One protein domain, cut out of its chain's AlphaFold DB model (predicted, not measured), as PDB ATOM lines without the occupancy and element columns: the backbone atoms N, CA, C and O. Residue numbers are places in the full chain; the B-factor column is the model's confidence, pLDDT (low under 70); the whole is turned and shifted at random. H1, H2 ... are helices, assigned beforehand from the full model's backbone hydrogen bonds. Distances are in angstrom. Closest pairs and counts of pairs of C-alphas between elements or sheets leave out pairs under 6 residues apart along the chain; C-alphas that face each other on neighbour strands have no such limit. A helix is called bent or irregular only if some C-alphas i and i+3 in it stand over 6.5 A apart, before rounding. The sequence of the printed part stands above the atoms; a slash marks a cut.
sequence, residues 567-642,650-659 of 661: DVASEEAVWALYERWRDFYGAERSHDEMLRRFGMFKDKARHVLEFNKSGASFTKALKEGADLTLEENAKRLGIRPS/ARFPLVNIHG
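Overview. This is residues 567 to 642 and 650 to 659 of the 661 residues of the protein "Os04g0405700 protein" of Oryza sativa subsp. japonica (UniProt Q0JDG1). Two helices, H1 and the longer, kinked H2, cross at about a right angle; the chain then folds back from the end of H2 to a small helix, H3, set off from both. The 86 printed residues hold three named helices, H1, H2, H3 in that order, and no named strand: all helix. The whole is compact, radius of gyration of the C-alphas 13.4 A, spanning 37 by 35 by 22 A.

Along the chain. H1, residues 571 to 585, starts at C-alpha (10.312, -11.443, 31.117) and is 20.7 A long. H2, residues 591 to 613, measures 31.8 A and has a kink of 51 degrees near residue 598; it is irregular, with C-alphas 596 and 599 7.4 A apart. H3, residues 630 to 636, ends at C-alpha (-12.408, -27.093, 27.778), 9.9 A from its first.

Arrangement. H1 touches H2, about perpendicular at 85 degrees, through residues 574 to 578 and 598 to 602 alone; their closest C-alphas, Val 574 and Lys 602, are 6.3 A apart. H3 is apart from H1 and H2. Every O i to N i+4 pair is within hydrogen-bond range in H1 and H3, 17 of 19 in H2.

Size, cuts and confidence. The H2 to H3 link, 16 residues, is long. Residues 643 to 649 are cut out, a C-alpha gap of 15.6 A. pLDDT is under 70 at 25 residues, among them 633 to 642 and 650 to 659.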
ATOM      1  N   ASP A 567      15.071 -20.018  29.277       83.69
ATOM      2  CA  ASP A 567      13.733 -19.673  28.782       83.69
ATOM      3  C   ASP A 567      12.795 -19.049  29.837       83.69
ATOM      4  O   ASP A 567      11.738 -18.523  29.480       83.69
ATOM      5  N   VAL A 568      13.147 -19.091  31.130       87.88
ATOM      6  CA  VAL A 568      12.366 -18.451  32.212       87.88
ATOM      7  C   VAL A 568      13.124 -17.382  33.009       87.88
ATOM      8  O   VAL A 568      12.576 -16.844  33.983       87.88
ATOM      9  N   ALA A 569      14.354 -17.060  32.593       78.12
ATOM     10  CA  ALA A 569      15.282 -16.188  33.317       78.12
ATOM     11  C   ALA A 569      14.908 -14.692  33.288       78.12
ATOM     12  O   ALA A 569      15.185 -13.983  34.253       78.12
ATOM     13  N   SER A 570      14.254 -14.211  32.224       86.44
ATOM     14  CA  SER A 570      13.777 -12.822  32.090       86.44
ATOM     15  C   SER A 570      12.330 -12.764  31.586       86.44
ATOM     16  O   SER A 570      11.781 -13.778  31.148       86.44
ATOM     17  N   GLU A 571      11.678 -11.598  31.648       80.00
ATOM     18  CA  GLU A 571      10.312 -11.443  31.117       80.00
ATOM     19  C   GLU A 571      10.281 -11.635  29.594       80.00
ATOM     20  O   GLU A 571       9.391 -12.300  29.070       80.00
ATOM     21  N   GLU A 572      11.295 -11.132  28.895       85.94
ATOM     22  CA  GLU A 572      11.475 -11.246  27.447       85.94
ATOM     23  C   GLU A 572      11.689 -12.708  27.030       85.94
ATOM     24  O   GLU A 572      11.103 -13.167  26.048       85.94
ATOM     25  N   ALA A 573      12.472 -13.468  27.808       82.19
ATOM     26  CA  ALA A 573      12.672 -14.899  27.595       82.19
ATOM     27  C   ALA A 573      11.365 -15.691  27.785       82.19
ATOM     28  O   ALA A 573      11.000 -16.490  26.919       82.19
ATOM     29  N   VAL A 574      10.600 -15.404  28.850       88.44
ATOM     30  CA  VAL A 574       9.288 -16.042  29.065       88.44
ATOM     31  C   VAL A 574       8.287 -15.631  27.980       88.44
ATOM     32  O   VAL A 574       7.454 -16.447  27.586       88.44
ATOM     33  N   TRP A 575       8.350 -14.400  27.464       90.06
ATOM     34  CA  TRP A 575       7.498 -13.963  26.354       90.06
ATOM     35  C   TRP A 575       7.829 -14.722  25.063       90.06
ATOM     36  O   TRP A 575       6.929 -15.261  24.417       90.06
ATOM     37  N   ALA A 576       9.115 -14.878  24.739       86.62
ATOM     38  CA  ALA A 576       9.559 -15.709  23.620       86.62
ATOM     39  C   ALA A 576       9.153 -17.189  23.801       86.62
ATOM     40  O   ALA A 576       8.720 -17.838  22.843       86.62
ATOM     41  N   LEU A 577       9.226 -17.724  25.026       89.00
ATOM     42  CA  LEU A 577       8.699 -19.049  25.369       89.00
ATOM     43  C   LEU A 577       7.175 -19.125  25.174       89.00
ATOM     44  O   LEU A 577       6.680 -20.141  24.689       89.00
ATOM     45  N   TYR A 578       6.430 -18.072  25.511       90.12
ATOM     46  CA  TYR A 578       4.974 -18.022  25.356       90.12
ATOM     47  C   TYR A 578       4.556 -18.011  23.885       90.12
ATOM     48  O   TYR A 578       3.658 -18.758  23.495       90.12
ATOM     49  N   GLU A 579       5.257 -17.251  23.042       85.06
ATOM     50  CA  GLU A 579       5.068 -17.269  21.589       85.06
ATOM     51  C   GLU A 579       5.405 -18.643  20.994       85.06
ATOM     52  O   GLU A 579       4.592 -19.216  20.265       85.06
ATOM     53  N   ARG A 580       6.538 -19.244  21.384       87.06
ATOM     54  CA  ARG A 580       6.904 -20.620  20.996       87.06
ATOM     55  C   ARG A 580       5.864 -21.651  21.439       87.06
ATOM     56  O   ARG A 580       5.512 -22.529  20.655       87.06
ATOM     57  N   TRP A 581       5.352 -21.550  22.664       90.06
ATOM     58  CA  TRP A 581       4.314 -22.431  23.209       90.06
ATOM     59  C   TRP A 581       2.989 -22.287  22.452       90.06
ATOM     60  O   TRP A 581       2.389 -23.292  22.060       90.06
ATOM     61  N   ARG A 582       2.568 -21.046  22.180       86.81
ATOM     62  CA  ARG A 582       1.366 -20.719  21.400       86.81
ATOM     63  C   ARG A 582       1.460 -21.330  20.004       86.81
ATOM     64  O   ARG A 582       0.514 -21.967  19.540       86.81
ATOM     65  N   ASP A 583       2.617 -21.193  19.365       73.88
ATOM     66  CA  ASP A 583       2.871 -21.666  18.004       73.88
ATOM     67  C   ASP A 583       3.008 -23.198  17.919       73.88
ATOM     68  O   ASP A 583       2.568 -23.800  16.926       73.88
ATOM     69  N   PHE A 584       3.560 -23.826  18.967       72.88
ATOM     70  CA  PHE A 584       3.673 -25.281  19.141       72.88
ATOM     71  C   PHE A 584       2.296 -25.937  19.298       72.88
ATOM     72  O   PHE A 584       1.961 -26.872  18.567       72.88
ATOM     73  N   TYR A 585       1.472 -25.418  20.211       76.88
ATOM     74  CA  TYR A 585       0.152 -25.976  20.496       76.88
ATOM     75  C   TYR A 585      -0.945 -25.519  19.520       76.88
ATOM     76  O   TYR A 585      -1.934 -26.229  19.341       76.88
ATOM     77  N   GLY A 586      -0.742 -24.400  18.818       69.94
ATOM     78  CA  GLY A 586      -1.713 -23.823  17.882       69.94
ATOM     79  C   GLY A 586      -2.804 -22.998  18.566       69.94
ATOM     80  O   GLY A 586      -3.927 -22.948  18.076       69.94
ATOM     81  N   ALA A 587      -2.484 -22.386  19.706       74.00
ATOM     82  CA  ALA A 587      -3.437 -21.685  20.558       74.00
ATOM     83  C   ALA A 587      -3.620 -20.218  20.115       74.00
ATOM     84  O   ALA A 587      -3.161 -19.296  20.790       74.00
ATOM     85  N   GLU A 588      -4.237 -20.007  18.947       72.69
ATOM     86  CA  GLU A 588      -4.449 -18.679  18.346       72.69
ATOM     87  C   GLU A 588      -5.180 -17.719  19.303       72.69
ATOM     88  O   GLU A 588      -6.258 -18.028  19.807       72.69
ATOM     89  N   ARG A 589      -4.561 -16.559  19.564       79.19
ATOM     90  CA  ARG A 589      -5.049 -15.482  20.444       79.19
ATOM     91  C   ARG A 589      -4.569 -14.128  19.947       79.19
ATOM     92  O   ARG A 589      -3.518 -14.049  19.307       79.19
ATOM     93  N   SER A 590      -5.305 -13.065  20.267       79.38
ATOM     94  CA  SER A 590      -4.850 -11.701  19.967       79.38
ATOM     95  C   SER A 590      -3.705 -11.273  20.895       79.38
ATOM     96  O   SER A 590      -3.515 -11.834  21.975       79.38
ATOM     97  N   HIS A 591      -2.936 -10.259  20.492       76.75
ATOM     98  CA  HIS A 591      -1.807  -9.764  21.286       76.75
ATOM     99  C   HIS A 591      -2.262  -9.225  22.660       76.75
ATOM    100  O   HIS A 591      -1.707  -9.605  23.690       76.75
ATOM    101  N   ASP A 592      -3.359  -8.460  22.702       80.06
ATOM    102  CA  ASP A 592      -3.967  -7.969  23.951       80.06
ATOM    103  C   ASP A 592      -4.440  -9.109  24.864       80.06
ATOM    104  O   ASP A 592      -4.415  -9.016  26.093       80.06
ATOM    105  N   GLU A 593      -4.908 -10.203  24.265       83.94
ATOM    106  CA  GLU A 593      -5.358 -11.388  24.984       83.94
ATOM    107  C   GLU A 593      -4.186 -12.205  25.543       83.94
ATOM    108  O   GLU A 593      -4.288 -12.754  26.645       83.94
ATOM    109  N   MET A 594      -3.056 -12.235  24.830       84.19
ATOM    110  CA  MET A 594      -1.801 -12.770  25.349       84.19
ATOM    111  C   MET A 594      -1.300 -11.950  26.535       84.19
ATOM    112  O   MET A 594      -1.016 -12.546  27.571       84.19
ATOM    113  N   LEU A 595      -1.268 -10.614  26.433       87.56
ATOM    114  CA  LEU A 595      -0.858  -9.723  27.528       87.56
ATOM    115  C   LEU A 595      -1.653 -10.004  28.816       87.56
ATOM    116  O   LEU A 595      -1.060 -10.194  29.876       87.56
ATOM    117  N   ARG A 596      -2.984 -10.150  28.717       88.62
ATOM    118  CA  ARG A 596      -3.849 -10.490  29.868       88.62
ATOM    119  C   ARG A 596      -3.562 -11.860  30.497       88.62
ATOM    120  O   ARG A 596      -3.827 -12.041  31.683       88.62
ATOM    121  N   ARG A 597      -3.054 -12.835  29.734       88.81
ATOM    122  CA  ARG A 597      -2.789 -14.211  30.210       88.81
ATOM    123  C   ARG A 597      -1.316 -14.509  30.510       88.81
ATOM    124  O   ARG A 597      -1.016 -15.532  31.125       88.81
ATOM    125  N   PHE A 598      -0.403 -13.614  30.134       90.38
ATOM    126  CA  PHE A 598       1.043 -13.809  30.237       90.38
ATOM    127  C   PHE A 598       1.525 -14.129  31.659       90.38
ATOM    128  O   PHE A 598       2.315 -15.053  31.837       90.38
ATOM    129  N   GLY A 599       1.002 -13.437  32.679       86.69
ATOM    130  CA  GLY A 599       1.346 -13.715  34.081       86.69
ATOM    131  C   GLY A 599       1.070 -15.171  34.480       86.69
ATOM    132  O   GLY A 599       1.951 -15.860  34.981       86.69
ATOM    133  N   MET A 600      -0.111 -15.687  34.138       85.25
ATOM    134  CA  MET A 600      -0.502 -17.064  34.459       85.25
ATOM    135  C   MET A 600       0.329 -18.109  33.706       85.25
ATOM    136  O   MET A 600       0.641 -19.171  34.252       85.25
ATOM    137  N   PHE A 601       0.693 -17.813  32.456       91.62
ATOM    138  CA  PHE A 601       1.601 -18.647  31.676       91.62
ATOM    139  C   PHE A 601       2.997 -18.707  32.321       91.62
ATOM    140  O   PHE A 601       3.519 -19.800  32.559       91.62
ATOM    141  N   LYS A 602       3.557 -17.541  32.670       91.44
ATOM    142  CA  LYS A 602       4.856 -17.367  33.337       91.44
ATOM    143  C   LYS A 602       4.949 -18.162  34.639       91.44
ATOM    144  O   LYS A 602       5.906 -18.915  34.831       91.44
ATOM    145  N   ASP A 603       3.935 -18.059  35.493       87.88
ATOM    146  CA  ASP A 603       3.919 -18.731  36.796       87.88
ATOM    147  C   ASP A 603       3.897 -20.262  36.650       87.88
ATOM    148  O   ASP A 603       4.630 -20.976  37.337       87.88
ATOM    149  N   LYS A 604       3.123 -20.791  35.694       85.50
ATOM    150  CA  LYS A 604       3.092 -22.235  35.413       85.50
ATOM    151  C   LYS A 604       4.363 -22.752  34.748       85.50
ATOM    152  O   LYS A 604       4.773 -23.867  35.070       85.50
ATOM    153  N   ALA A 605       4.982 -21.982  33.850       87.88
ATOM    154  CA  ALA A 605       6.252 -22.354  33.227       87.88
ATOM    155  C   ALA A 605       7.355 -22.520  34.288       87.88
ATOM    156  O   ALA A 605       8.054 -23.537  34.294       87.88
ATOM    157  N   ARG A 606       7.434 -21.586  35.246       88.38
ATOM    158  CA  ARG A 606       8.347 -21.660  36.399       88.38
ATOM    159  C   ARG A 606       8.031 -22.842  37.317       88.38
ATOM    160  O   ARG A 606       8.912 -23.658  37.564       88.38
ATOM    161  N   HIS A 607       6.775 -22.999  37.737       84.44
ATOM    162  CA  HIS A 607       6.359 -24.089  38.630       84.44
ATOM    163  C   HIS A 607       6.595 -25.494  38.036       84.44
ATOM    164  O   HIS A 607       6.932 -26.428  38.761       84.44
ATOM    165  N   VAL A 608       6.430 -25.684  36.720       83.38
ATOM    166  CA  VAL A 608       6.754 -26.963  36.059       83.38
ATOM    167  C   VAL A 608       8.260 -27.245  36.102       83.38
ATOM    168  O   VAL A 608       8.654 -28.369  36.408       83.38
ATOM    169  N   LEU A 609       9.091 -26.232  35.853       84.06
ATOM    170  CA  LEU A 609      10.546 -26.363  35.871       84.06
ATOM    171  C   LEU A 609      11.074 -26.636  37.288       84.06
ATOM    172  O   LEU A 609      11.824 -27.586  37.494       84.06
ATOM    173  N   GLU A 610      10.619 -25.867  38.278       83.75
ATOM    174  CA  GLU A 610      10.928 -26.064  39.699       83.75
ATOM    175  C   GLU A 610      10.506 -27.459  40.185       83.75
ATOM    176  O   GLU A 610      11.287 -28.169  40.821       83.75
ATOM    177  N   PHE A 611       9.306 -27.912  39.806       81.44
ATOM    178  CA  PHE A 611       8.859 -29.260  40.136       81.44
ATOM    179  C   PHE A 611       9.764 -30.339  39.527       81.44
ATOM    180  O   PHE A 611      10.079 -31.317  40.203       81.44
ATOM    181  N   ASN A 612      10.227 -30.167  38.289       79.75
ATOM    182  CA  ASN A 612      11.136 -31.125  37.657       79.75
ATOM    183  C   ASN A 612      12.516 -31.161  38.350       79.75
ATOM    184  O   ASN A 612      13.128 -32.227  38.419       79.75
ATOM    185  N   LYS A 613      12.966 -30.050  38.955       80.50
ATOM    186  CA  LYS A 613      14.174 -30.012  39.805       80.50
ATOM    187  C   LYS A 613      13.987 -30.643  41.189       80.50
ATOM    188  O   LYS A 613      14.967 -31.108  41.762       80.50
ATOM    189  N   SER A 614      12.758 -30.720  41.715       76.75
ATOM    190  CA  SER A 614      12.465 -31.297  43.047       76.75
ATOM    191  C   SER A 614      12.853 -32.776  43.202       76.75
ATOM    192  O   SER A 614      12.871 -33.315  44.306       76.75
ATOM    193  N   GLY A 615      13.161 -33.448  42.090       70.19
ATOM    194  CA  GLY A 615      13.675 -34.807  42.078       70.19
ATOM    195  C   GLY A 615      12.620 -35.907  42.203       70.19
ATOM    196  O   GLY A 615      13.012 -37.066  42.353       70.19
ATOM    197  N   ALA A 616      11.335 -35.557  42.096       73.44
ATOM    198  CA  ALA A 616      10.191 -36.466  42.091       73.44
ATOM    199  C   ALA A 616      10.326 -37.642  41.095       73.44
ATOM    200  O   ALA A 616      11.039 -37.566  40.095       73.44
ATOM    201  N   SER A 617       9.573 -38.720  41.344       57.34
ATOM    202  CA  SER A 617       9.519 -39.940  40.510       57.34
ATOM    203  C   SER A 617       8.798 -39.767  39.163       57.34
ATOM    204  O   SER A 617       8.567 -40.736  38.440       57.34
ATOM    205  N   PHE A 618       8.379 -38.544  38.851       61.91
ATOM    206  CA  PHE A 618       7.711 -38.177  37.617       61.91
ATOM    207  C   PHE A 618       8.019 -36.714  37.290       61.91
ATOM    208  O   PHE A 618       8.199 -35.896  38.192       61.91
ATOM    209  N   THR A 619       8.024 -36.371  36.008       70.31
ATOM    210  CA  THR A 619       8.139 -34.992  35.532       70.31
ATOM    211  C   THR A 619       6.765 -34.415  35.189       70.31
ATOM    212  O   THR A 619       5.749 -35.112  35.105       70.31
ATOM    213  N   LYS A 620       6.712 -33.098  35.019       78.31
ATOM    214  CA  LYS A 620       5.563 -32.359  34.500       78.31
ATOM    215  C   LYS A 620       5.973 -31.680  33.196       78.31
ATOM    216  O   LYS A 620       7.128 -31.298  33.025       78.31
ATOM    217  N   ALA A 621       5.008 -31.505  32.299       78.75
ATOM    218  CA  ALA A 621       5.193 -30.827  31.021       78.75
ATOM    219  C   ALA A 621       4.207 -29.665  30.863       78.75
ATOM    220  O   ALA A 621       3.074 -29.713  31.358       78.75
ATOM    221  N   LEU A 622       4.632 -28.627  30.143       82.38
ATOM    222  CA  LEU A 622       3.836 -27.436  29.867       82.38
ATOM    223  C   LEU A 622       2.841 -27.733  28.733       82.38
ATOM    224  O   LEU A 622       3.229 -27.846  27.572       82.38
ATOM    225  N   LYS A 623       1.561 -27.917  29.077       82.00
ATOM    226  CA  LYS A 623       0.497 -28.376  28.159       82.00
ATOM    227  C   LYS A 623      -0.199 -27.240  27.400       82.00
ATOM    228  O   LYS A 623      -0.114 -26.086  27.794       82.00
ATOM    229  N   GLU A 624      -1.001 -27.604  26.400       79.19
ATOM    230  CA  GLU A 624      -1.915 -26.757  25.600       79.19
ATOM    231  C   GLU A 624      -2.899 -25.879  26.415       79.19
ATOM    232  O   GLU A 624      -3.548 -25.005  25.854       79.19
ATOM    233  N   GLY A 625      -3.042 -26.100  27.728       80.06
ATOM    234  CA  GLY A 625      -3.859 -25.295  28.652       80.06
ATOM    235  C   GLY A 625      -3.053 -24.432  29.638       80.06
ATOM    236  O   GLY A 625      -3.569 -24.047  30.694       80.06
ATOM    237  N   ALA A 626      -1.766 -24.189  29.362       84.56
ATOM    238  CA  ALA A 626      -0.864 -23.472  30.265       84.56
ATOM    239  C   ALA A 626      -1.320 -22.037  30.570       84.56
ATOM    240  O   ALA A 626      -1.182 -21.598  31.700       84.56
ATOM    241  N   ASP A 627      -1.945 -21.325  29.647       86.50
ATOM    242  CA  ASP A 627      -2.393 -19.941  29.859       86.50
ATOM    243  C   ASP A 627      -3.851 -19.801  30.348       86.50
ATOM    244  O   ASP A 627      -4.329 -18.692  30.571       86.50
ATOM    245  N   LEU A 628      -4.560 -20.917  30.547       82.00
ATOM    246  CA  LEU A 628      -5.956 -20.959  31.001       82.00
ATOM    247  C   LEU A 628      -6.078 -21.197  32.514       82.00
ATOM    248  O   LEU A 628      -5.322 -21.983  33.092       82.00
ATOM    249  N   THR A 629      -7.086 -20.616  33.160       76.38
ATOM    250  CA  THR A 629      -7.452 -20.930  34.555       76.38
ATOM    251  C   THR A 629      -7.800 -22.414  34.741       76.38
ATOM    252  O   THR A 629      -7.991 -23.170  33.783       76.38
ATOM    253  N   LEU A 630      -7.898 -22.866  35.998       64.44
ATOM    254  CA  LEU A 630      -8.393 -24.212  36.313       64.44
ATOM    255  C   LEU A 630      -9.826 -24.420  35.787       64.44
ATOM    256  O   LEU A 630     -10.129 -25.478  35.241       64.44
ATOM    257  N   GLU A 631     -10.681 -23.401  35.903       68.19
ATOM    258  CA  GLU A 631     -12.081 -23.457  35.478       68.19
ATOM    259  C   GLU A 631     -12.231 -23.451  33.946       68.19
ATOM    260  O   GLU A 631     -12.971 -24.272  33.403       68.19
ATOM    261  N   GLU A 632     -11.489 -22.596  33.230       74.44
ATOM    262  CA  GLU A 632     -11.436 -22.627  31.758       74.44
ATOM    263  C   GLU A 632     -10.928 -23.984  31.249       74.44
ATOM    264  O   GLU A 632     -11.505 -24.542  30.318       74.44
ATOM    265  N   ASN A 633      -9.895 -24.559  31.879       67.75
ATOM    266  CA  ASN A 633      -9.400 -25.892  31.528       67.75
ATOM    267  C   ASN A 633     -10.437 -26.997  31.797       67.75
ATOM    268  O   ASN A 633     -10.591 -27.890  30.967       67.75
ATOM    269  N   ALA A 634     -11.169 -26.938  32.915       66.00
ATOM    270  CA  ALA A 634     -12.232 -27.897  33.217       66.00
ATOM    271  C   ALA A 634     -13.361 -27.837  32.172       66.00
ATOM    272  O   ALA A 634     -13.737 -28.871  31.620       66.00
ATOM    273  N   LYS A 635     -13.816 -26.624  31.817       69.69
ATOM    274  CA  LYS A 635     -14.798 -26.392  30.742       69.69
ATOM    275  C   LYS A 635     -14.297 -26.920  29.395       69.69
ATOM    276  O   LYS A 635     -15.020 -27.651  28.725       69.69
ATOM    277  N   ARG A 636     -13.041 -26.631  29.029       66.12
ATOM    278  CA  ARG A 636     -12.408 -27.093  27.778       66.12
ATOM    279  C   ARG A 636     -12.307 -28.618  27.668       66.12
ATOM    280  O   ARG A 636     -12.315 -29.149  26.564       66.12
ATOM    281  N   LEU A 637     -12.181 -29.314  28.797       61.03
ATOM    282  CA  LEU A 637     -12.066 -30.775  28.868       61.03
ATOM    283  C   LEU A 637     -13.406 -31.481  29.154       61.03
ATOM    284  O   LEU A 637     -13.420 -32.699  29.311       61.03
ATOM    285  N   GLY A 638     -14.524 -30.749  29.247       48.94
ATOM    286  CA  GLY A 638     -15.843 -31.318  29.559       48.94
ATOM    287  C   GLY A 638     -15.986 -31.851  30.993       48.94
ATOM    288  O   GLY A 638     -16.898 -32.627  31.279       48.94
ATOM    289  N   ILE A 639     -15.096 -31.455  31.908       60.09
ATOM    290  CA  ILE A 639     -15.073 -31.921  33.297       60.09
ATOM    291  C   ILE A 639     -15.979 -31.014  34.138       60.09
ATOM    292  O   ILE A 639     -15.745 -29.808  34.229       60.09
ATOM    293  N   ARG A 640     -17.007 -31.580  34.789       40.69
ATOM    294  CA  ARG A 640     -17.870 -30.812  35.707       40.69
ATOM    295  C   ARG A 640     -17.050 -30.332  36.920       40.69
ATOM    296  O   ARG A 640     -16.396 -31.168  37.546       40.69
ATOM    297  N   PRO A 641     -17.102 -29.043  37.303       41.16
ATOM    298  CA  PRO A 641     -16.452 -28.571  38.524       41.16
ATOM    299  C   PRO A 641     -17.053 -29.254  39.759       41.16
ATOM    300  O   PRO A 641     -18.273 -29.264  39.929       41.16
ATOM    301  N   SER A 642     -16.221 -29.812  40.645       36.62
ATOM    302  CA  SER A 642     -16.715 -30.327  41.925       36.62
ATOM    303  C   SER A 642     -17.042 -29.167  42.864       36.62
ATOM    304  O   SER A 642     -16.173 -28.335  43.127       36.62
ATOM    305  N   ALA A 650      -2.120 -24.356  45.498       34.12
ATOM    306  CA  ALA A 650      -2.214 -24.916  44.157       34.12
ATOM    307  C   ALA A 650      -2.153 -26.457  44.074       34.12
ATOM    308  O   ALA A 650      -1.151 -27.088  44.408       34.12
ATOM    309  N   ARG A 651      -3.160 -27.055  43.421       33.91
ATOM    310  CA  ARG A 651      -2.981 -28.266  42.600       33.91
ATOM    311  C   ARG A 651      -3.379 -27.967  41.159       33.91
ATOM    312  O   ARG A 651      -4.525 -28.135  40.756       33.91
ATOM    313  N   PHE A 652      -2.404 -27.491  40.387       41.88
ATOM    314  CA  PHE A 652      -2.543 -27.273  38.947       41.88
ATOM    315  C   PHE A 652      -2.877 -28.584  38.204       41.88
ATOM    316  O   PHE A 652      -2.386 -29.642  38.610       41.88
ATOM    317  N   PRO A 653      -3.629 -28.535  37.084       37.50
ATOM    318  CA  PRO A 653      -3.967 -29.707  36.278       37.50
ATOM    319  C   PRO A 653      -2.758 -30.141  35.435       37.50
ATOM    320  O   PRO A 653      -2.663 -29.885  34.235       37.50
ATOM    321  N   LEU A 654      -1.796 -30.780  36.094       42.66
ATOM    322  CA  LEU A 654      -0.573 -31.315  35.506       42.66
ATOM    323  C   LEU A 654      -0.643 -32.842  35.596       42.66
ATOM    324  O   LEU A 654      -1.020 -33.388  36.629       42.66
ATOM    325  N   VAL A 655      -0.322 -33.528  34.498       40.88
ATOM    326  CA  VAL A 655      -0.297 -34.999  34.459       40.88
ATOM    327  C   VAL A 655       1.105 -35.472  34.807       40.88
ATOM    328  O   VAL A 655       2.078 -34.933  34.283       40.88
ATOM    329  N   ASN A 656       1.180 -36.483  35.669       44.50
ATOM    330  CA  ASN A 656       2.425 -37.073  36.137       44.50
ATOM    331  C   ASN A 656       3.058 -37.932  35.030       44.50
ATOM    332  O   ASN A 656       2.541 -39.003  34.708       44.50
ATOM    333  N   ILE A 657       4.176 -37.476  34.466       46.12
ATOM    334  CA  ILE A 657       4.954 -38.213  33.466       46.12
ATOM    335  C   ILE A 657       5.972 -39.092  34.194       46.12
ATOM    336  O   ILE A 657       7.012 -38.611  34.635       46.12
ATOM    337  N   HIS A 658       5.666 -40.376  34.375       37.94
ATOM    338  CA  HIS A 658       6.589 -41.303  35.031       37.94
ATOM    339  C   HIS A 658       7.758 -41.633  34.098       37.94
ATOM    340  O   HIS A 658       7.551 -42.158  33.005       37.94
ATOM    341  N   GLY A 659       8.975 -41.342  34.549       36.62
ATOM    342  CA  GLY A 659      10.220 -41.672  33.866       36.62
ATOM    343  C   GLY A 659      11.253 -42.115  34.894       36.62
ATOM    344  O   GLY A 659      11.382 -41.493  35.949       36.62
TER     345      GLY A 659